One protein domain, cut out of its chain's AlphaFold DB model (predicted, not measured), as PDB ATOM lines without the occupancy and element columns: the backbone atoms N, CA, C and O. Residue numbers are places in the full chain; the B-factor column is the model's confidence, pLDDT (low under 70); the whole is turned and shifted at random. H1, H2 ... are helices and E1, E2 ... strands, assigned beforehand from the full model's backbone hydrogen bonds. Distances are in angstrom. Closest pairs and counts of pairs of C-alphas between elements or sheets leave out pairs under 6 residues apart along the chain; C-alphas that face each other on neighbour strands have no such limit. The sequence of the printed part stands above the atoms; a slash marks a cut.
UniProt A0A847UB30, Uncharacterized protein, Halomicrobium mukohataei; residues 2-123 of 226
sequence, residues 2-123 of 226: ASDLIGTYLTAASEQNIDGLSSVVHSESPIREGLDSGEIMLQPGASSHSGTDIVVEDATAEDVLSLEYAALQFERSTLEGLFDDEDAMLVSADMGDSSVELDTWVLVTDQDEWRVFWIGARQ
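What this domain is: This is residues 2 to 123 of the 226 residues of an uncharacterized protein of Halomicrobium mukohataei (UniProt A0A847UB30). A strongly twisted sheet of four strands curls round helix H1, which meets it with its residues 2 to 9. H2 and H3 follow H1 in two helical hairpins by edge strand E4, while H4 covers the opposite face of the sheet from H2, with H5 and H6 beside H4. The 122 printed residues hold six named helices and four named strands, in the order H1 H2 H3 E1 H4 H5 H6 E2 E3 E4. The sheet's order is E1, E2, E3, E4, all antiparallel, and the class is mixed, helices and strands. The whole is compact, with a radius of gyration of the C-alphas of 13.2 A and a rounded outline of 34 by 29 by 27 A.

Where its parts are: H1, residues 2 to 14, begins with C-alpha 2 at (88.211, 167.376, 158.250) and is 18.2 A long. H2 is residues 18 to 24 and H3 residues 30 to 36. E1, residues 51 to 56, begins with C-alpha 51 at (81.102, 167.579, 151.341) and spans 15.9 A. Three helices follow: H4, residues 61 to 65, H5, residues 70 to 73, and H6, residues 76 to 83. E2, residues 88 to 94, spans 19.9 A, and E3, residues 104 to 110, spans 18.9 A. E4, residues 113 to 120, spans 20.6 A and ends with C-alpha 120 at (87.665, 152.355, 154.642).

How they stand to each other: E2, E3 and E4 form a meander, each strand the antiparallel neighbour of the one before. N 53 and O 92 join E1 to E2 within hydrogen-bond range at 2.9 A, N 105 and O 91 join E2 to E3 at 2.7 A, and N 106 and O 118 join E3 to E4 at 2.8 A. H1 is on the sheet; its closest C-alphas to E1 are those of Ser 3 and Thr 52, 5.8 A apart. H1 and H2 touch, closest at the C-alphas of Ala 12 and Gly 20, 5.3 A, and run opposite ways at a shallow tilt of 8 degrees. H2 and H3 touch at Ile 18 and Leu 35, whose C-alphas are 6.3 A apart. H3 only grazes the sheet, with residues 30 to 32. H4 is on the sheet at a height of 9.1 A, and H2 and H4 lie on opposite faces. H4 and H6 touch, closest at the C-alphas of Ala 61 and Leu 79, 5.2 A. H5 is not on the sheet; it is close to H4 but not clearly touching, with the C-alphas of Leu 65 and Ala 71 5.2 A apart. Every O i to N i+4 pair is within hydrogen-bond range in H1, H3, H4 and H6, 2 of 3 are in H2, and H5 is too short for such a pair.

The domain as a whole: The farthest C-alphas, those of Asp 85 and Asp 97, are 37.0 A apart. The printed part has no cut. The link from H3 to E1, residues 37 to 50, is long. The mean pLDDT of the printed part is 83.8; residues 38 to 46, 97 to 102 and 122 to 123 of this model are under 70.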
ATOM      1  N   ALA A   2      88.243 168.696 158.901       86.25
ATOM      2  CA  ALA A   2      88.211 167.376 158.250       86.25
ATOM      3  C   ALA A   2      88.137 167.471 156.711       86.25
ATOM      4  O   ALA A   2      88.992 166.925 156.025       86.25
ATOM      5  N   SER A   3      87.213 168.278 156.174       88.75
ATOM      6  CA  SER A   3      87.153 168.580 154.732       88.75
ATOM      7  C   SER A   3      88.471 169.120 154.158       88.75
ATOM      8  O   SER A   3      88.899 168.674 153.099       88.75
ATOM      9  N   ASP A   4      89.147 170.048 154.840       91.19
ATOM     10  CA  ASP A   4      90.408 170.613 154.339       91.19
ATOM     11  C   ASP A   4      91.534 169.563 154.322       91.19
ATOM     12  O   ASP A   4      92.328 169.511 153.381       91.19
ATOM     13  N   LEU A   5      91.594 168.712 155.353       93.38
ATOM     14  CA  LEU A   5      92.559 167.620 155.474       93.38
ATOM     15  C   LEU A   5      92.350 166.572 154.374       93.38
ATOM     16  O   LEU A   5      93.301 166.229 153.672       93.38
ATOM     17  N   ILE A   6      91.106 166.129 154.180       91.25
ATOM     18  CA  ILE A   6      90.720 165.169 153.138       91.25
ATOM     19  C   ILE A   6      91.027 165.748 151.755       91.25
ATOM     20  O   ILE A   6      91.719 165.116 150.963       91.25
ATOM     21  N   GLY A   7      90.626 166.992 151.476       90.12
ATOM     22  CA  GLY A   7      90.956 167.663 150.216       90.12
ATOM     23  C   GLY A   7      92.466 167.776 149.965       90.12
ATOM     24  O   GLY A   7      92.924 167.592 148.833       90.12
ATOM     25  N   THR A   8      93.258 168.019 151.014       92.19
ATOM     26  CA  THR A   8      94.727 168.058 150.922       92.19
ATOM     27  C   THR A   8      95.303 166.679 150.604       92.19
ATOM     28  O   THR A   8      96.151 166.573 149.715       92.19
ATOM     29  N   TYR A   9      94.820 165.626 151.268       91.38
ATOM     30  CA  TYR A   9      95.204 164.246 150.970       91.38
ATOM     31  C   TYR A   9      94.875 163.883 149.518       91.38
ATOM     32  O   TYR A   9      95.764 163.446 148.792       91.38
ATOM     33  N   LEU A  10      93.636 164.116 149.067       88.31
ATOM     34  CA  LEU A  10      93.186 163.795 147.706       88.31
ATOM     35  C   LEU A  10      94.013 164.525 146.644       88.31
ATOM     36  O   LEU A  10      94.436 163.925 145.655       88.31
ATOM     37  N   THR A  11      94.309 165.804 146.880       89.12
ATOM     38  CA  THR A  11      95.176 166.593 145.997       89.12
ATOM     39  C   THR A  11      96.566 165.964 145.920       89.12
ATOM     40  O   THR A  11      97.040 165.664 144.825       89.12
ATOM     41  N   ALA A  12      97.193 165.681 147.067       89.44
ATOM     42  CA  ALA A  12      98.523 165.082 147.113       89.44
ATOM     43  C   ALA A  12      98.560 163.678 146.480       89.44
ATOM     44  O   ALA A  12      99.509 163.365 145.761       89.44
ATOM     45  N   ALA A  13      97.518 162.867 146.674       85.38
ATOM     46  CA  ALA A  13      97.363 161.560 146.038       85.38
ATOM     47  C   ALA A  13      97.284 161.686 144.511       85.38
ATOM     48  O   ALA A  13      98.009 160.991 143.797       85.38
ATOM     49  N   SER A  14      96.466 162.618 144.009       84.12
ATOM     50  CA  SER A  14      96.293 162.855 142.570       84.12
ATOM     51  C   SER A  14      97.571 163.355 141.889       84.12
ATOM     52  O   SER A  14      97.868 162.982 140.753       84.12
ATOM     53  N   GLU A  15      98.366 164.156 142.599       87.56
ATOM     54  CA  GLU A  15      99.648 164.683 142.127       87.56
ATOM     55  C   GLU A  15     100.818 163.711 142.351       87.56
ATOM     56  O   GLU A  15     101.946 164.022 141.968       87.56
ATOM     57  N   GLN A  16     100.571 162.545 142.966       84.06
ATOM     58  CA  GLN A  16     101.601 161.590 143.403       84.06
ATOM     59  C   GLN A  16     102.681 162.256 144.275       84.06
ATOM     60  O   GLN A  16     103.869 161.930 144.221       84.06
ATOM     61  N   ASN A  17     102.262 163.228 145.082       88.25
ATOM     62  CA  ASN A  17     103.119 163.995 145.965       88.25
ATOM     63  C   ASN A  17     103.298 163.254 147.299       88.25
ATOM     64  O   ASN A  17     102.575 163.505 148.264       88.25
ATOM     65  N   ILE A  18     104.279 162.351 147.349       86.62
ATOM     66  CA  ILE A  18     104.587 161.529 148.531       86.62
ATOM     67  C   ILE A  18     104.913 162.381 149.764       86.62
ATOM     68  O   ILE A  18     104.456 162.058 150.857       86.62
ATOM     69  N   ASP A  19     105.642 163.488 149.601       87.94
ATOM     70  CA  ASP A  19     105.941 164.410 150.705       87.94
ATOM     71  C   ASP A  19     104.663 165.088 151.222       87.94
ATOM     72  O   ASP A  19     104.473 165.246 152.429       87.94
ATOM     73  N   GLY A  20     103.758 165.450 150.307       90.12
ATOM     74  CA  GLY A  20     102.436 165.982 150.631       90.12
ATOM     75  C   GLY A  20     101.597 164.980 151.418       90.12
ATOM     76  O   GLY A  20     101.110 165.319 152.495       90.12
ATOM     77  N   LEU A  21     101.502 163.735 150.946       90.06
ATOM     78  CA  LEU A  21     100.799 162.649 151.638       90.06
ATOM     79  C   LEU A  21     101.409 162.379 153.018       90.06
ATOM     80  O   LEU A  21     100.702 162.339 154.019       90.06
ATOM     81  N   SER A  22     102.736 162.323 153.093       89.31
ATOM     82  CA  SER A  22     103.485 162.122 154.336       89.31
ATOM     83  C   SER A  22     103.268 163.228 155.373       89.31
ATOM     84  O   SER A  22     103.555 163.019 156.549       89.31
ATOM     85  N   SER A  23     102.806 164.411 154.960       91.06
ATOM     86  CA  SER A  23     102.514 165.525 155.869       91.06
ATOM     87  C   SER A  23     101.106 165.483 156.469       91.06
ATOM     88  O   SER A  23     100.852 166.154 157.465       91.06
ATOM     89  N   VAL A  24     100.191 164.718 155.868       94.00
ATOM     90  CA  VAL A  24      98.780 164.632 156.283       94.00
ATOM     91  C   VAL A  24      98.384 163.251 156.793       94.00
ATOM     92  O   VAL A  24      97.336 163.126 157.419       94.00
ATOM     93  N   VAL A  25      99.213 162.236 156.552       93.44
ATOM     94  CA  VAL A  25      99.032 160.867 157.041       93.44
ATOM     95  C   VAL A  25      99.636 160.708 158.434       93.44
ATOM     96  O   VAL A  25     100.725 161.218 158.703       93.44
ATOM     97  N   HIS A  26      98.921 159.991 159.298       94.38
ATOM     98  CA  HIS A  26      99.335 159.673 160.662       94.38
ATOM     99  C   HIS A  26     100.647 158.883 160.662       94.38
ATOM    100  O   HIS A  26     100.841 158.012 159.809       94.38
ATOM    101  N   SER A  27     101.552 159.153 161.604       91.62
ATOM    102  CA  SER A  27     102.868 158.499 161.628       91.62
ATOM    103  C   SER A  27     102.802 156.977 161.802       91.62
ATOM    104  O   SER A  27     103.597 156.271 161.186       91.62
ATOM    105  N   GLU A  28     101.823 156.477 162.559       91.12
ATOM    106  CA  GLU A  28     101.565 155.035 162.746       91.12
ATOM    107  C   GLU A  28     100.580 154.432 161.725       91.12
ATOM    108  O   GLU A  28     100.174 153.279 161.847       91.12
ATOM    109  N   SER A  29     100.166 155.195 160.707       90.38
ATOM    110  CA  SER A  29      99.255 154.682 159.681       90.38
ATOM    111  C   SER A  29      99.929 153.611 158.815       90.38
ATOM    112  O   SER A  29     101.047 153.828 158.345       90.38
ATOM    113  N   PRO A  30      99.230 152.529 158.438       86.75
ATOM    114  CA  PRO A  30      99.737 151.607 157.423       86.75
ATOM    115  C   PRO A  30      99.920 152.261 156.044       86.75
ATOM    116  O   PRO A  30     100.743 151.817 155.247       86.75
ATOM    117  N   ILE A  31      99.198 153.352 155.751       86.69
ATOM    118  CA  ILE A  31      99.409 154.143 154.531       86.69
ATOM    119  C   ILE A  31     100.854 154.654 154.504       86.69
ATOM    120  O   ILE A  31     101.466 154.715 153.437       86.69
ATOM    121  N   ARG A  32     101.430 154.965 155.675       85.31
ATOM    122  CA  ARG A  32     102.807 155.444 155.795       85.31
ATOM    123  C   ARG A  32     103.827 154.414 155.326       85.31
ATOM    124  O   ARG A  32     104.740 154.778 154.592       85.31
ATOM    125  N   GLU A  33     103.640 153.145 155.679       80.75
ATOM    126  CA  GLU A  33     104.522 152.058 155.237       80.75
ATOM    127  C   GLU A  33     104.541 151.928 153.706       80.75
ATOM    128  O   GLU A  33     105.598 151.719 153.100       80.75
ATOM    129  N   GLY A  34     103.378 152.120 153.075       79.31
ATOM    130  CA  GLY A  34     103.250 152.179 151.621       79.31
ATOM    131  C   GLY A  34     104.032 153.352 151.037       79.31
ATOM    132  O   GLY A  34     104.881 153.159 150.165       79.31
ATOM    133  N   LEU A  35     103.807 154.559 151.565       83.69
ATOM    134  CA  LEU A  35     104.476 155.779 151.102       83.69
ATOM    135  C   LEU A  35     106.001 155.685 151.211       83.69
ATOM    136  O   LEU A  35     106.705 156.054 150.269       83.69
ATOM    137  N   ASP A  36     106.510 155.148 152.321       80.94
ATOM    138  CA  ASP A  36     107.944 154.950 152.550       80.94
ATOM    139  C   ASP A  36     108.544 153.914 151.577       80.94
ATOM    140  O   ASP A  36     109.721 153.997 151.211       80.94
ATOM    141  N   SER A  37     107.721 152.977 151.100       78.25
ATOM    142  CA  SER A  37     108.064 152.000 150.057       78.25
ATOM    143  C   SER A  37     107.896 152.550 148.630       78.25
ATOM    144  O   SER A  37     108.286 151.895 147.662       78.25
ATOM    145  N   GLY A  38     107.379 153.777 148.486       68.00
ATOM    146  CA  GLY A  38     107.087 154.423 147.205       68.00
ATOM    147  C   GLY A  38     105.779 153.964 146.555       68.00
ATOM    148  O   GLY A  38     105.562 154.240 145.375       68.00
ATOM    149  N   GLU A  39     104.920 153.273 147.303       64.50
ATOM    150  CA  GLU A  39     103.624 152.766 146.859       64.50
ATOM    151  C   GLU A  39     102.488 153.582 147.486       64.50
ATOM    152  O   GLU A  39     102.473 153.869 148.680       64.50
ATOM    153  N   ILE A  40     101.491 153.955 146.685       64.62
ATOM    154  CA  ILE A  40     100.268 154.573 147.208       64.62
ATOM    155  C   ILE A  40      99.254 153.443 147.364       64.62
ATOM    156  O   ILE A  40      98.576 153.088 146.404       64.62
ATOM    157  N   MET A  41      99.206 152.841 148.557       54.16
ATOM    158  CA  MET A  41      98.409 151.629 148.804       54.16
ATOM    159  C   MET A  41      96.892 151.845 148.695       54.16
ATOM    160  O   MET A  41      96.165 150.882 148.486       54.16
ATOM    161  N   LEU A  42      96.402 153.087 148.800       57.00
ATOM    162  CA  LEU A  42      94.974 153.410 148.749       57.00
ATOM    163  C   LEU A  42      94.763 154.729 148.000       57.00
ATOM    164  O   LEU A  42      94.940 155.818 148.559       57.00
ATOM    165  N   GLN A  43      94.411 154.632 146.717       58.88
ATOM    166  CA  GLN A  43      93.891 155.768 145.964       58.88
ATOM    167  C   GLN A  43      92.364 155.736 146.032       58.88
ATOM    168  O   GLN A  43      91.762 154.887 145.375       58.88
ATOM    169  N   PRO A  44      91.713 156.646 146.775       58.03
ATOM    170  CA  PRO A  44      90.315 156.933 146.493       58.03
ATOM    171  C   PRO A  44      90.201 157.298 145.006       58.03
ATOM    172  O   PRO A  44      91.020 158.052 144.476       58.03
ATOM    173  N   GLY A  45      89.211 156.740 144.310       56.19
ATOM    174  CA  GLY A  45      89.022 156.968 142.868       56.19
ATOM    175  C   GLY A  45      88.668 158.417 142.518       56.19
ATOM    176  O   GLY A  45      88.679 158.795 141.346       56.19
ATOM    177  N   ALA A  46      88.397 159.239 143.532       61.62
ATOM    178  CA  ALA A  46      88.128 160.659 143.417       61.62
ATOM    179  C   ALA A  46      89.379 161.513 143.676       61.62
ATOM    180  O   ALA A  46      90.199 161.228 144.543       61.62
ATOM    181  N   SER A  47      89.487 162.629 142.953       70.44
ATOM    182  CA  SER A  47      90.511 163.668 143.183       70.44
ATOM    183  C   SER A  47      89.998 164.840 144.029       70.44
ATOM    184  O   SER A  47      90.753 165.751 144.366       70.44
ATOM    185  N   SER A  48      88.710 164.829 144.369       79.50
ATOM    186  CA  SER A  48      88.030 165.865 145.142       79.50
ATOM    187  C   SER A  48      86.778 165.296 145.795       79.50
ATOM    188  O   SER A  48      86.211 164.340 145.276       79.50
ATOM    189  N   HIS A  49      86.301 165.955 146.845       84.38
ATOM    190  CA  HIS A  49      85.043 165.636 147.512       84.38
ATOM    191  C   HIS A  49      84.114 166.870 147.493       84.38
ATOM    192  O   HIS A  49      84.589 168.004 147.359       84.38
ATOM    193  N   SER A  50      82.799 166.672 147.595       82.88
ATOM    194  CA  SER A  50      81.799 167.752 147.550       82.88
ATOM    195  C   SER A  50      81.319 168.203 148.940       82.88
ATOM    196  O   SER A  50      80.893 169.349 149.111       82.88
ATOM    197  N   GLY A  51      81.469 167.338 149.945       85.06
ATOM    198  CA  GLY A  51      81.102 167.579 151.341       85.06
ATOM    199  C   GLY A  51      81.772 166.579 152.283       85.06
ATOM    200  O   GLY A  51      82.440 165.657 151.820       85.06
ATOM    201  N   THR A  52      81.644 166.809 153.591       89.62
ATOM    202  CA  THR A  52      82.065 165.864 154.635       89.62
ATOM    203  C   THR A  52      81.107 165.925 155.811       89.62
ATOM    204  O   THR A  52      80.779 167.032 156.248       89.62
ATOM    205  N   ASP A  53      80.801 164.774 156.394       89.44
ATOM    206  CA  ASP A  53      79.954 164.639 157.573       89.44
ATOM    207  C   ASP A  53      80.676 163.817 158.645       89.44
ATOM    208  O   ASP A  53      81.293 162.790 158.359       89.44
ATOM    209  N   ILE A  54      80.638 164.291 159.894       90.75
ATOM    210  CA  ILE A  54      81.191 163.538 161.026       90.75
ATOM    211  C   ILE A  54      80.204 162.423 161.351       90.75
ATOM    212  O   ILE A  54      79.057 162.688 161.710       90.75
ATOM    213  N   VAL A  55      80.672 161.188 161.229       89.06
ATOM    214  CA  VAL A  55      79.887 159.982 161.482       89.06
ATOM    215  C   VAL A  55      79.993 159.582 162.950       89.06
ATOM    216  O   VAL A  55      78.983 159.309 163.594       89.06
ATOM    217  N   VAL A  56      81.218 159.590 163.484       90.81
ATOM    218  CA  VAL A  56      81.519 159.315 164.894       90.81
ATOM    219  C   VAL A  56      82.556 160.328 165.364       90.81
ATOM    220  O   VAL A  56      83.631 160.411 164.778       90.81
ATOM    221  N   GLU A  57      82.224 161.115 166.392       89.94
ATOM    222  CA  GLU A  57      83.092 162.190 166.909       89.94
ATOM    223  C   GLU A  57      84.203 161.661 167.833       89.94
ATOM    224  O   GLU A  57      85.329 162.128 167.728       89.94
ATOM    225  N   ASP A  58      83.894 160.657 168.663       92.06
ATOM    226  CA  ASP A  58      84.820 159.970 169.575       92.06
ATOM    227  C   ASP A  58      84.878 158.478 169.202       92.06
ATOM    228  O   ASP A  58      84.227 157.632 169.823       92.06
ATOM    229  N   ALA A  59      85.573 158.161 168.113       93.19
ATOM    230  CA  ALA A  59      85.618 156.811 167.566       93.19
ATOM    231  C   ALA A  59      86.430 155.862 168.456       93.19
ATOM    232  O   ALA A  59      87.516 156.181 168.933       93.19
ATOM    233  N   THR A  60      85.914 154.653 168.637       91.81
ATOM    234  CA  THR A  60      86.587 153.564 169.341       91.81
ATOM    235  C   THR A  60      87.262 152.606 168.360       91.81
ATOM    236  O   THR A  60      87.001 152.609 167.155       91.81
ATOM    237  N   ALA A  61      88.101 151.706 168.883       91.00
ATOM    238  CA  ALA A  61      88.665 150.613 168.091       91.00
ATOM    239  C   ALA A  61      87.575 149.736 167.447       91.00
ATOM    240  O   ALA A  61      87.784 149.199 166.364       91.00
ATOM    241  N   GLU A  62      86.414 149.587 168.093       86.12
ATOM    242  CA  GLU A  62      85.294 148.821 167.540       86.12
ATOM    243  C   GLU A  62      84.650 149.531 166.346       86.12
ATOM    244  O   GLU A  62      84.375 148.874 165.344       86.12
ATOM    245  N   ASP A  63      84.509 150.857 166.407       88.56
ATOM    246  CA  ASP A  63      83.979 151.652 165.295       88.56
ATOM    247  C   ASP A  63      84.879 151.537 164.058       88.56
ATOM    248  O   ASP A  63      84.390 151.304 162.957       88.56
ATOM    249  N   VAL A  64      86.203 151.612 164.232       89.25
ATOM    250  CA  VAL A  64      87.154 151.438 163.121       89.25
ATOM    251  C   VAL A  64      87.112 150.014 162.570       89.25
ATOM    252  O   VAL A  64      87.085 149.840 161.357       89.25
ATOM    253  N   LEU A  65      87.072 148.993 163.431       85.88
ATOM    254  CA  LEU A  65      87.023 147.586 163.008       85.88
ATOM    255  C   LEU A  65      85.707 147.185 162.330       85.88
ATOM    256  O   LEU A  65      85.664 146.126 161.707       85.88
ATOM    257  N   SER A  66      84.655 147.995 162.469       82.06
ATOM    258  CA  SER A  66      83.389 147.800 161.761       82.06
ATOM    259  C   SER A  66      83.460 148.186 160.280       82.06
ATOM    260  O   SER A  66      82.614 147.753 159.501       82.06
ATOM    261  N   LEU A  67      84.469 148.973 159.886       82.38
ATOM    262  CA  LEU A  67      84.699 149.325 158.489       82.38
ATOM    263  C   LEU A  67      85.134 148.093 157.688       82.38
ATOM    264  O   LEU A  67      85.794 147.182 158.198       82.38
ATOM    265  N   GLU A  68      84.785 148.080 156.409       75.38
ATOM    266  CA  GLU A  68      85.155 146.997 155.510       75.38
ATOM    267  C   GLU A  68      86.680 146.830 155.437       75.38
ATOM    268  O   GLU A  68      87.438 147.804 155.446       75.38
ATOM    269  N   TYR A  69      87.135 145.574 155.429       74.50
ATOM    270  CA  TYR A  69      88.545 145.165 155.495       74.50
ATOM    271  C   TYR A  69      89.315 145.609 156.751       74.50
ATOM    272  O   TYR A  69      90.482 145.232 156.911       74.50
ATOM    273  N   ALA A  70      88.679 146.311 157.698       82.94
ATOM    274  CA  ALA A  70      89.378 146.862 158.848       82.94
ATOM    275  C   ALA A  70      89.999 145.805 159.757       82.94
ATOM    276  O   ALA A  70      91.164 145.896 160.151       82.94
ATOM    277  N   ALA A  71      89.239 144.745 160.014       79.50
ATOM    278  CA  ALA A  71      89.668 143.618 160.832       79.50
ATOM    279  C   ALA A  71      90.768 142.749 160.194       79.50
ATOM    280  O   ALA A  71      91.390 141.958 160.901       79.50
ATOM    281  N   LEU A  72      91.013 142.866 158.882       78.81
ATOM    282  CA  LEU A  72      92.123 142.167 158.221       78.81
ATOM    283  C   LEU A  72      93.447 142.907 158.402       78.81
ATOM    284  O   LEU A  72      94.500 142.274 158.445       78.81
ATOM    285  N   GLN A  73      93.386 144.233 158.503       82.38
ATOM    286  CA  GLN A  73      94.567 145.076 158.629       82.38
ATOM    287  C   GLN A  73      94.968 145.316 160.079       82.38
ATOM    288  O   GLN A  73      96.155 145.440 160.379       82.38
ATOM    289  N   PHE A  74      93.987 145.422 160.975       86.94
ATOM    290  CA  PHE A  74      94.221 145.857 162.341       86.94
ATOM    291  C   PHE A  74      93.809 144.821 163.370       86.94
ATOM    292  O   PHE A  74      92.731 144.231 163.329       86.94
ATOM    293  N   GLU A  75      94.660 144.685 164.381       86.88
ATOM    294  CA  GLU A  75      94.307 144.021 165.624       86.88
ATOM    295  C   GLU A  75      93.641 145.026 166.571       86.88
ATOM    296  O   GLU A  75      94.132 146.142 166.756       86.88
ATOM    297  N   ARG A  76      92.555 144.612 167.239       87.31
ATOM    298  CA  ARG A  76      91.823 145.457 168.199       87.31
ATOM    299  C   ARG A  76      92.735 146.089 169.249       87.31
ATOM    300  O   ARG A  76      92.653 147.289 169.468       87.31
ATOM    301  N   SER A  77      93.622 145.303 169.855       88.38
ATOM    302  CA  SER A  77      94.519 145.783 170.912       88.38
ATOM    303  C   SER A  77      95.494 146.862 170.444       88.38
ATOM    304  O   SER A  77      95.955 147.655 171.258       88.38
ATOM    305  N   THR A  78      95.831 146.882 169.154       89.50
ATOM    306  CA  THR A  78      96.710 147.902 168.575       89.50
ATOM    307  C   THR A  78      95.973 149.230 168.460       89.50
ATOM    308  O   THR A  78      96.497 150.248 168.894       89.50
ATOM    309  N   LEU A  79      94.736 149.210 167.955       92.12
ATOM    310  CA  LEU A  79      93.891 150.406 167.886       92.12
ATOM    311  C   LEU A  79      93.532 150.933 169.279       92.12
ATOM    312  O   LEU A  79      93.587 152.132 169.506       92.12
ATOM    313  N   GLU A  80      93.206 150.045 170.223       91.88
ATOM    314  CA  GLU A  80      92.943 150.434 171.614       91.88
ATOM    315  C   GLU A  80      94.161 151.119 172.246       91.88
ATOM    316  O   GLU A  80      94.005 152.138 172.904       91.88
ATOM    317  N   GLY A  81      95.369 150.594 172.011       91.50
ATOM    318  CA  GLY A  81      96.596 151.214 172.509       91.50
ATOM    319  C   GLY A  81      96.909 152.566 171.863       91.50
ATOM    320  O   GLY A  81      97.456 153.430 172.537       91.50
ATOM    321  N   LEU A  82      96.553 152.756 170.590       91.50
ATOM    322  CA  LEU A  82      96.698 154.035 169.890       91.50
ATOM    323  C   LEU A  82      95.737 155.087 170.467       91.50
ATOM    324  O   LEU A  82      96.138 156.189 170.827       91.50
ATOM    325  N   PHE A  83      94.467 154.713 170.629       92.38
ATOM    326  CA  PHE A  83      93.405 155.622 171.074       92.38
ATOM    327  C   PHE A  83      93.416 155.902 172.587       92.38
ATOM    328  O   PHE A  83      92.625 156.706 173.073       92.38
ATOM    329  N   ASP A  84      94.300 155.256 173.355       89.88
ATOM    330  CA  ASP A  84      94.534 155.598 174.766       89.88
ATOM    331  C   ASP A  84      95.220 156.972 174.918       89.88
ATOM    332  O   ASP A  84      95.008 157.664 175.920       89.88
ATOM    333  N   ASP A  85      96.045 157.359 173.938       88.69
ATOM    334  CA  ASP A  85      96.844 158.590 173.948       88.69
ATOM    335  C   ASP A  85      96.384 159.622 172.893       88.69
ATOM    336  O   ASP A  85      96.779 160.789 172.970       88.69
ATOM    337  N   GLU A  86      95.547 159.215 171.935       93.56
ATOM    338  CA  GLU A  86      95.140 160.008 170.770       93.56
ATOM    339  C   GLU A  86      93.616 159.993 170.570       93.56
ATOM    340  O   GLU A  86      92.953 158.981 170.789       93.56
ATOM    341  N   ASP A  87      93.054 161.112 170.110       95.06
ATOM    342  CA  ASP A  87      91.638 161.197 169.755       95.06
ATOM    343  C   ASP A  87      91.420 160.650 168.334       95.06
ATOM    344  O   ASP A  87      92.211 160.909 167.421       95.06
ATOM    345  N   ALA A  88      90.311 159.937 168.123       95.88
ATOM    346  CA  ALA A  88      89.932 159.371 166.832       95.88
ATOM    347  C   ALA A  88      88.515 159.794 166.424       95.88
ATOM    348  O   ALA A  88      87.623 159.898 167.260       95.88
ATOM    349  N   MET A  89      88.285 159.996 165.124       95.81
ATOM    350  CA  MET A  89      86.954 160.254 164.562       95.81
ATOM    351  C   MET A  89      86.762 159.544 163.219       95.81
ATOM    352  O   MET A  89      87.721 159.324 162.473       95.81
ATOM    353  N   LEU A  90      85.504 159.250 162.884       93.56
ATOM    354  CA  LEU A  90      85.096 158.764 161.565       93.56
ATOM    355  C   LEU A  90      84.369 159.868 160.803       93.56
ATOM    356  O   LEU A  90      83.415 160.465 161.309       93.56
ATOM    357  N   VAL A  91      84.800 160.122 159.572       92.25
ATOM    358  CA  VAL A  91      84.242 161.162 158.701       92.25
ATOM    359  C   VAL A  91      83.886 160.553 157.354       92.25
ATOM    360  O   VAL A  91      84.762 160.020 156.687       92.25
ATOM    361  N   SER A  92      82.637 160.678 156.924       88.50
ATOM    362  CA  SER A  92      82.250 160.345 155.551       88.50
ATOM    363  C   SER A  92      82.512 161.548 154.646       88.50
ATOM    364  O   SER A  92      82.333 162.703 155.056       88.50
ATOM    365  N   ALA A  93      82.983 161.298 153.428       86.62
ATOM    366  CA  ALA A  93      83.202 162.308 152.406       86.62
ATOM    367  C   ALA A  93      82.448 161.942 151.127       86.62
ATOM    368  O   ALA A  93      82.671 160.885 150.546       86.62
ATOM    369  N   ASP A  94      81.618 162.864 150.638       83.00
ATOM    370  CA  ASP A  94      80.915 162.681 149.370       83.00
ATOM    371  C   ASP A  94      81.905 162.809 148.205       83.00
ATOM    372  O   ASP A  94      82.414 163.898 147.910       83.00
ATOM    373  N   MET A  95      82.185 161.684 147.552       75.56
ATOM    374  CA  MET A  95      83.129 161.574 146.437       75.56
ATOM    375  C   MET A  95      82.462 161.714 145.054       75.56
ATOM    376  O   MET A  95      83.105 161.454 144.030       75.56
ATOM    377  N   GLY A  96      81.192 162.132 144.993       70.12
ATOM    378  CA  GLY A  96      80.375 162.130 143.772       70.12
ATOM    379  C   GLY A  96      80.074 160.719 143.240       70.12
ATOM    380  O   GLY A  96      80.176 159.750 143.982       70.12
ATOM    381  N   ASP A  97      79.745 160.594 141.944       56.00
ATOM    382  CA  ASP A  97      79.524 159.315 141.221       56.00
ATOM    383  C   ASP A  97      80.821 158.486 141.036       56.00
ATOM    384  O   ASP A  97      81.132 157.988 139.948       56.00
ATOM    385  N   SER A  98      81.643 158.390 142.075       52.22
ATOM    386  CA  SER A  98      82.822 157.536 142.086       52.22
ATOM    387  C   SER A  98      82.382 156.114 142.421       52.22
ATOM    388  O   SER A  98      81.742 155.887 143.438       52.22
ATOM    389  N   SER A  99      82.741 155.145 141.581       44.00
ATOM    390  CA  SER A  99      82.394 153.724 141.744       44.00
ATOM    391  C   SER A  99      83.162 153.015 142.872       44.00
ATOM    392  O   SER A  99      83.392 151.816 142.787       44.00
ATOM    393  N   VAL A 100      83.681 153.759 143.848       51.31
ATOM    394  CA  VAL A 100      84.510 153.238 144.937       51.31
ATOM    395  C   VAL A 100      83.866 153.638 146.247       51.31
ATOM    396  O   VAL A 100      83.716 154.825 146.520       51.31
ATOM    397  N   GLU A 101      83.549 152.629 147.046       60.47
ATOM    398  CA  GLU A 101      82.802 152.727 148.304       60.47
ATOM    399  C   GLU A 101      83.675 153.178 149.486       60.47
ATOM    400  O   GLU A 101      83.215 153.263 150.616       60.47
ATOM    401  N   LEU A 102      84.948 153.512 149.239       63.25
ATOM    402  CA  LEU A 102      85.861 154.078 150.235       63.25
ATOM    403  C   LEU A 102      85.530 155.557 150.498       63.25
ATOM    404  O   LEU A 102      86.256 156.465 150.077       63.25
ATOM    405  N   ASP A 103      84.413 155.800 151.169       78.06
ATOM    406  CA  ASP A 103      83.914 157.131 151.511       78.06
ATOM    407  C   ASP A 103      84.272 157.542 152.948       78.06
ATOM    408  O   ASP A 103      84.234 158.731 153.273       78.06
ATOM    409  N   THR A 104      84.654 156.585 153.802       88.31
ATOM    410  CA  THR A 104      84.815 156.801 155.240       88.31
ATOM    411  C   THR A 104      86.282 156.913 155.651       88.31
ATOM    412  O   THR A 104      87.104 156.014 155.490       88.31
ATOM    413  N   TRP A 105      86.612 158.055 156.240       92.00
ATOM    414  CA  TRP A 105      87.944 158.464 156.652       92.00
ATOM    415  C   TRP A 105      88.101 158.292 158.155       92.00
ATOM    416  O   TRP A 105      87.361 158.889 158.939       92.00
ATOM    417  N   VAL A 106      89.108 157.518 158.551       94.31
ATOM    418  CA  VAL A 106      89.552 157.402 159.940       94.31
ATOM    419  C   VAL A 106      90.592 158.486 160.176       94.31
ATOM    420  O   VAL A 106      91.690 158.442 159.607       94.31
ATOM    421  N   LEU A 107      90.248 159.471 160.998       95.75
ATOM    422  CA  LEU A 107      91.161 160.534 161.395       95.75
ATOM    423  C   LEU A 107      91.603 160.290 162.833       95.75
ATOM    424  O   LEU A 107      90.768 160.000 163.683       95.75
ATOM    425  N   VAL A 108      92.900 160.427 163.092       96.62
ATOM    426  CA  VAL A 108      93.503 160.263 164.422       96.62
ATOM    427  C   VAL A 108      94.435 161.441 164.673       96.62
ATOM    428  O   VAL A 108      95.052 161.957 163.730       96.62
ATOM    429  N   THR A 109      94.491 161.937 165.903       95.62
ATOM    430  CA  THR A 109      95.404 163.024 166.264       95.62
ATOM    431  C   THR A 109      96.832 162.516 166.410       95.62
ATOM    432  O   THR A 109      97.078 161.713 167.288       95.62
ATOM    433  N   ASP A 110      97.774 163.081 165.658       92.31
ATOM    434  CA  ASP A 110      99.216 162.907 165.865       92.31
ATOM    435  C   ASP A 110      99.774 164.235 166.392       92.31
ATOM    436  O   ASP A 110      99.684 165.260 165.706       92.31
ATOM    437  N   GLN A 111     100.322 164.257 167.610       87.38
ATOM    438  CA  GLN A 111     100.857 165.479 168.242       87.38
ATOM    439  C   GLN A 111      99.847 166.648 168.284       87.38
ATOM    440  O   GLN A 111     100.178 167.775 167.905       87.38
ATOM    441  N   ASP A 112      98.619 166.381 168.742       86.56
ATOM    442  CA  ASP A 112      97.498 167.340 168.811       86.56
ATOM    443  C   ASP A 112      96.989 167.852 167.439       86.56
ATOM    444  O   ASP A 112      96.166 168.773 167.379       86.56
ATOM    445  N   GLU A 113      97.442 167.279 166.317       93.81
ATOM    446  CA  GLU A 113      96.970 167.617 164.971       93.81
ATOM    447  C   GLU A 113      96.265 166.428 164.314       93.81
ATOM    448  O   GLU A 113      96.801 165.329 164.246       93.81
ATOM    449  N   TRP A 114      95.074 166.650 163.757       96.38
ATOM    450  CA  TRP A 114      94.342 165.607 163.038       96.38
ATOM    451  C   TRP A 114      95.064 165.177 161.761       96.38
ATOM    452  O   TRP A 114      95.417 166.010 160.916       96.38
ATOM    453  N   ARG A 115      95.230 163.865 161.599       95.94
ATOM    454  CA  ARG A 115      95.846 163.223 160.437       95.94
ATOM    455  C   ARG A 115      94.967 162.102 159.907       95.94
ATOM    456  O   ARG A 115      94.173 161.516 160.635       95.94
ATOM    457  N   VAL A 116      95.134 161.789 158.627       94.12
ATOM    458  CA  VAL A 116      94.507 160.621 158.002       94.12
ATOM    459  C   VAL A 116      95.226 159.375 158.502       94.12
ATOM    460  O   VAL A 116      96.407 159.179 158.209       94.12
ATOM    461  N   PHE A 117      94.525 158.540 159.257       93.69
ATOM    462  CA  PHE A 117      95.045 157.259 159.716       93.69
ATOM    463  C   PHE A 117      94.678 156.140 158.745       93.69
ATOM    464  O   PHE A 117      95.537 155.339 158.378       93.69
ATOM    465  N   TRP A 118      93.432 156.114 158.275       91.31
ATOM    466  CA  TRP A 118      92.981 155.159 157.269       91.31
ATOM    467  C   TRP A 118      91.766 155.674 156.485       91.31
ATOM    468  O   TRP A 118      91.195 156.714 156.803       91.31
ATOM    469  N   ILE A 119      91.399 154.946 155.438       88.19
ATOM    470  CA  ILE A 119      90.264 155.160 154.554       88.19
ATOM    471  C   ILE A 119      89.663 153.771 154.343       88.19
ATOM    472  O   ILE A 119      90.344 152.886 153.820       88.19
ATOM    473  N   GLY A 120      88.432 153.584 154.795       81.00
ATOM    474  CA  GLY A 120      87.665 152.355 154.642       81.00
ATOM    475  C   GLY A 120      86.331 152.636 153.962       81.00
ATOM    476  O   GLY A 120      85.947 153.792 153.780       81.00
ATOM    477  N   ALA A 121      85.630 151.571 153.596       72.12
ATOM    478  CA  ALA A 121      84.224 151.653 153.234       72.12
ATOM    479  C   ALA A 121      83.401 151.411 154.494       72.12
ATOM    480  O   ALA A 121      83.705 150.506 155.284       72.12
ATOM    481  N   ARG A 122      82.379 152.233 154.718       65.88
ATOM    482  CA  ARG A 122      81.389 151.903 155.734       65.88
ATOM    483  C   ARG A 122      80.376 150.967 155.100       65.88
ATOM    484  O   ARG A 122      79.767 151.313 154.099       65.88
ATOM    485  N   GLN A 123      80.148 149.825 155.733       60.62
ATOM    486  CA  GLN A 123      78.944 149.059 155.448       60.62
ATOM    487  C   GLN A 123      77.760 149.844 156.017       60.62
ATOM    488  O   GLN A 123      77.555 149.892 157.233       60.62
TER     489      GLN A 123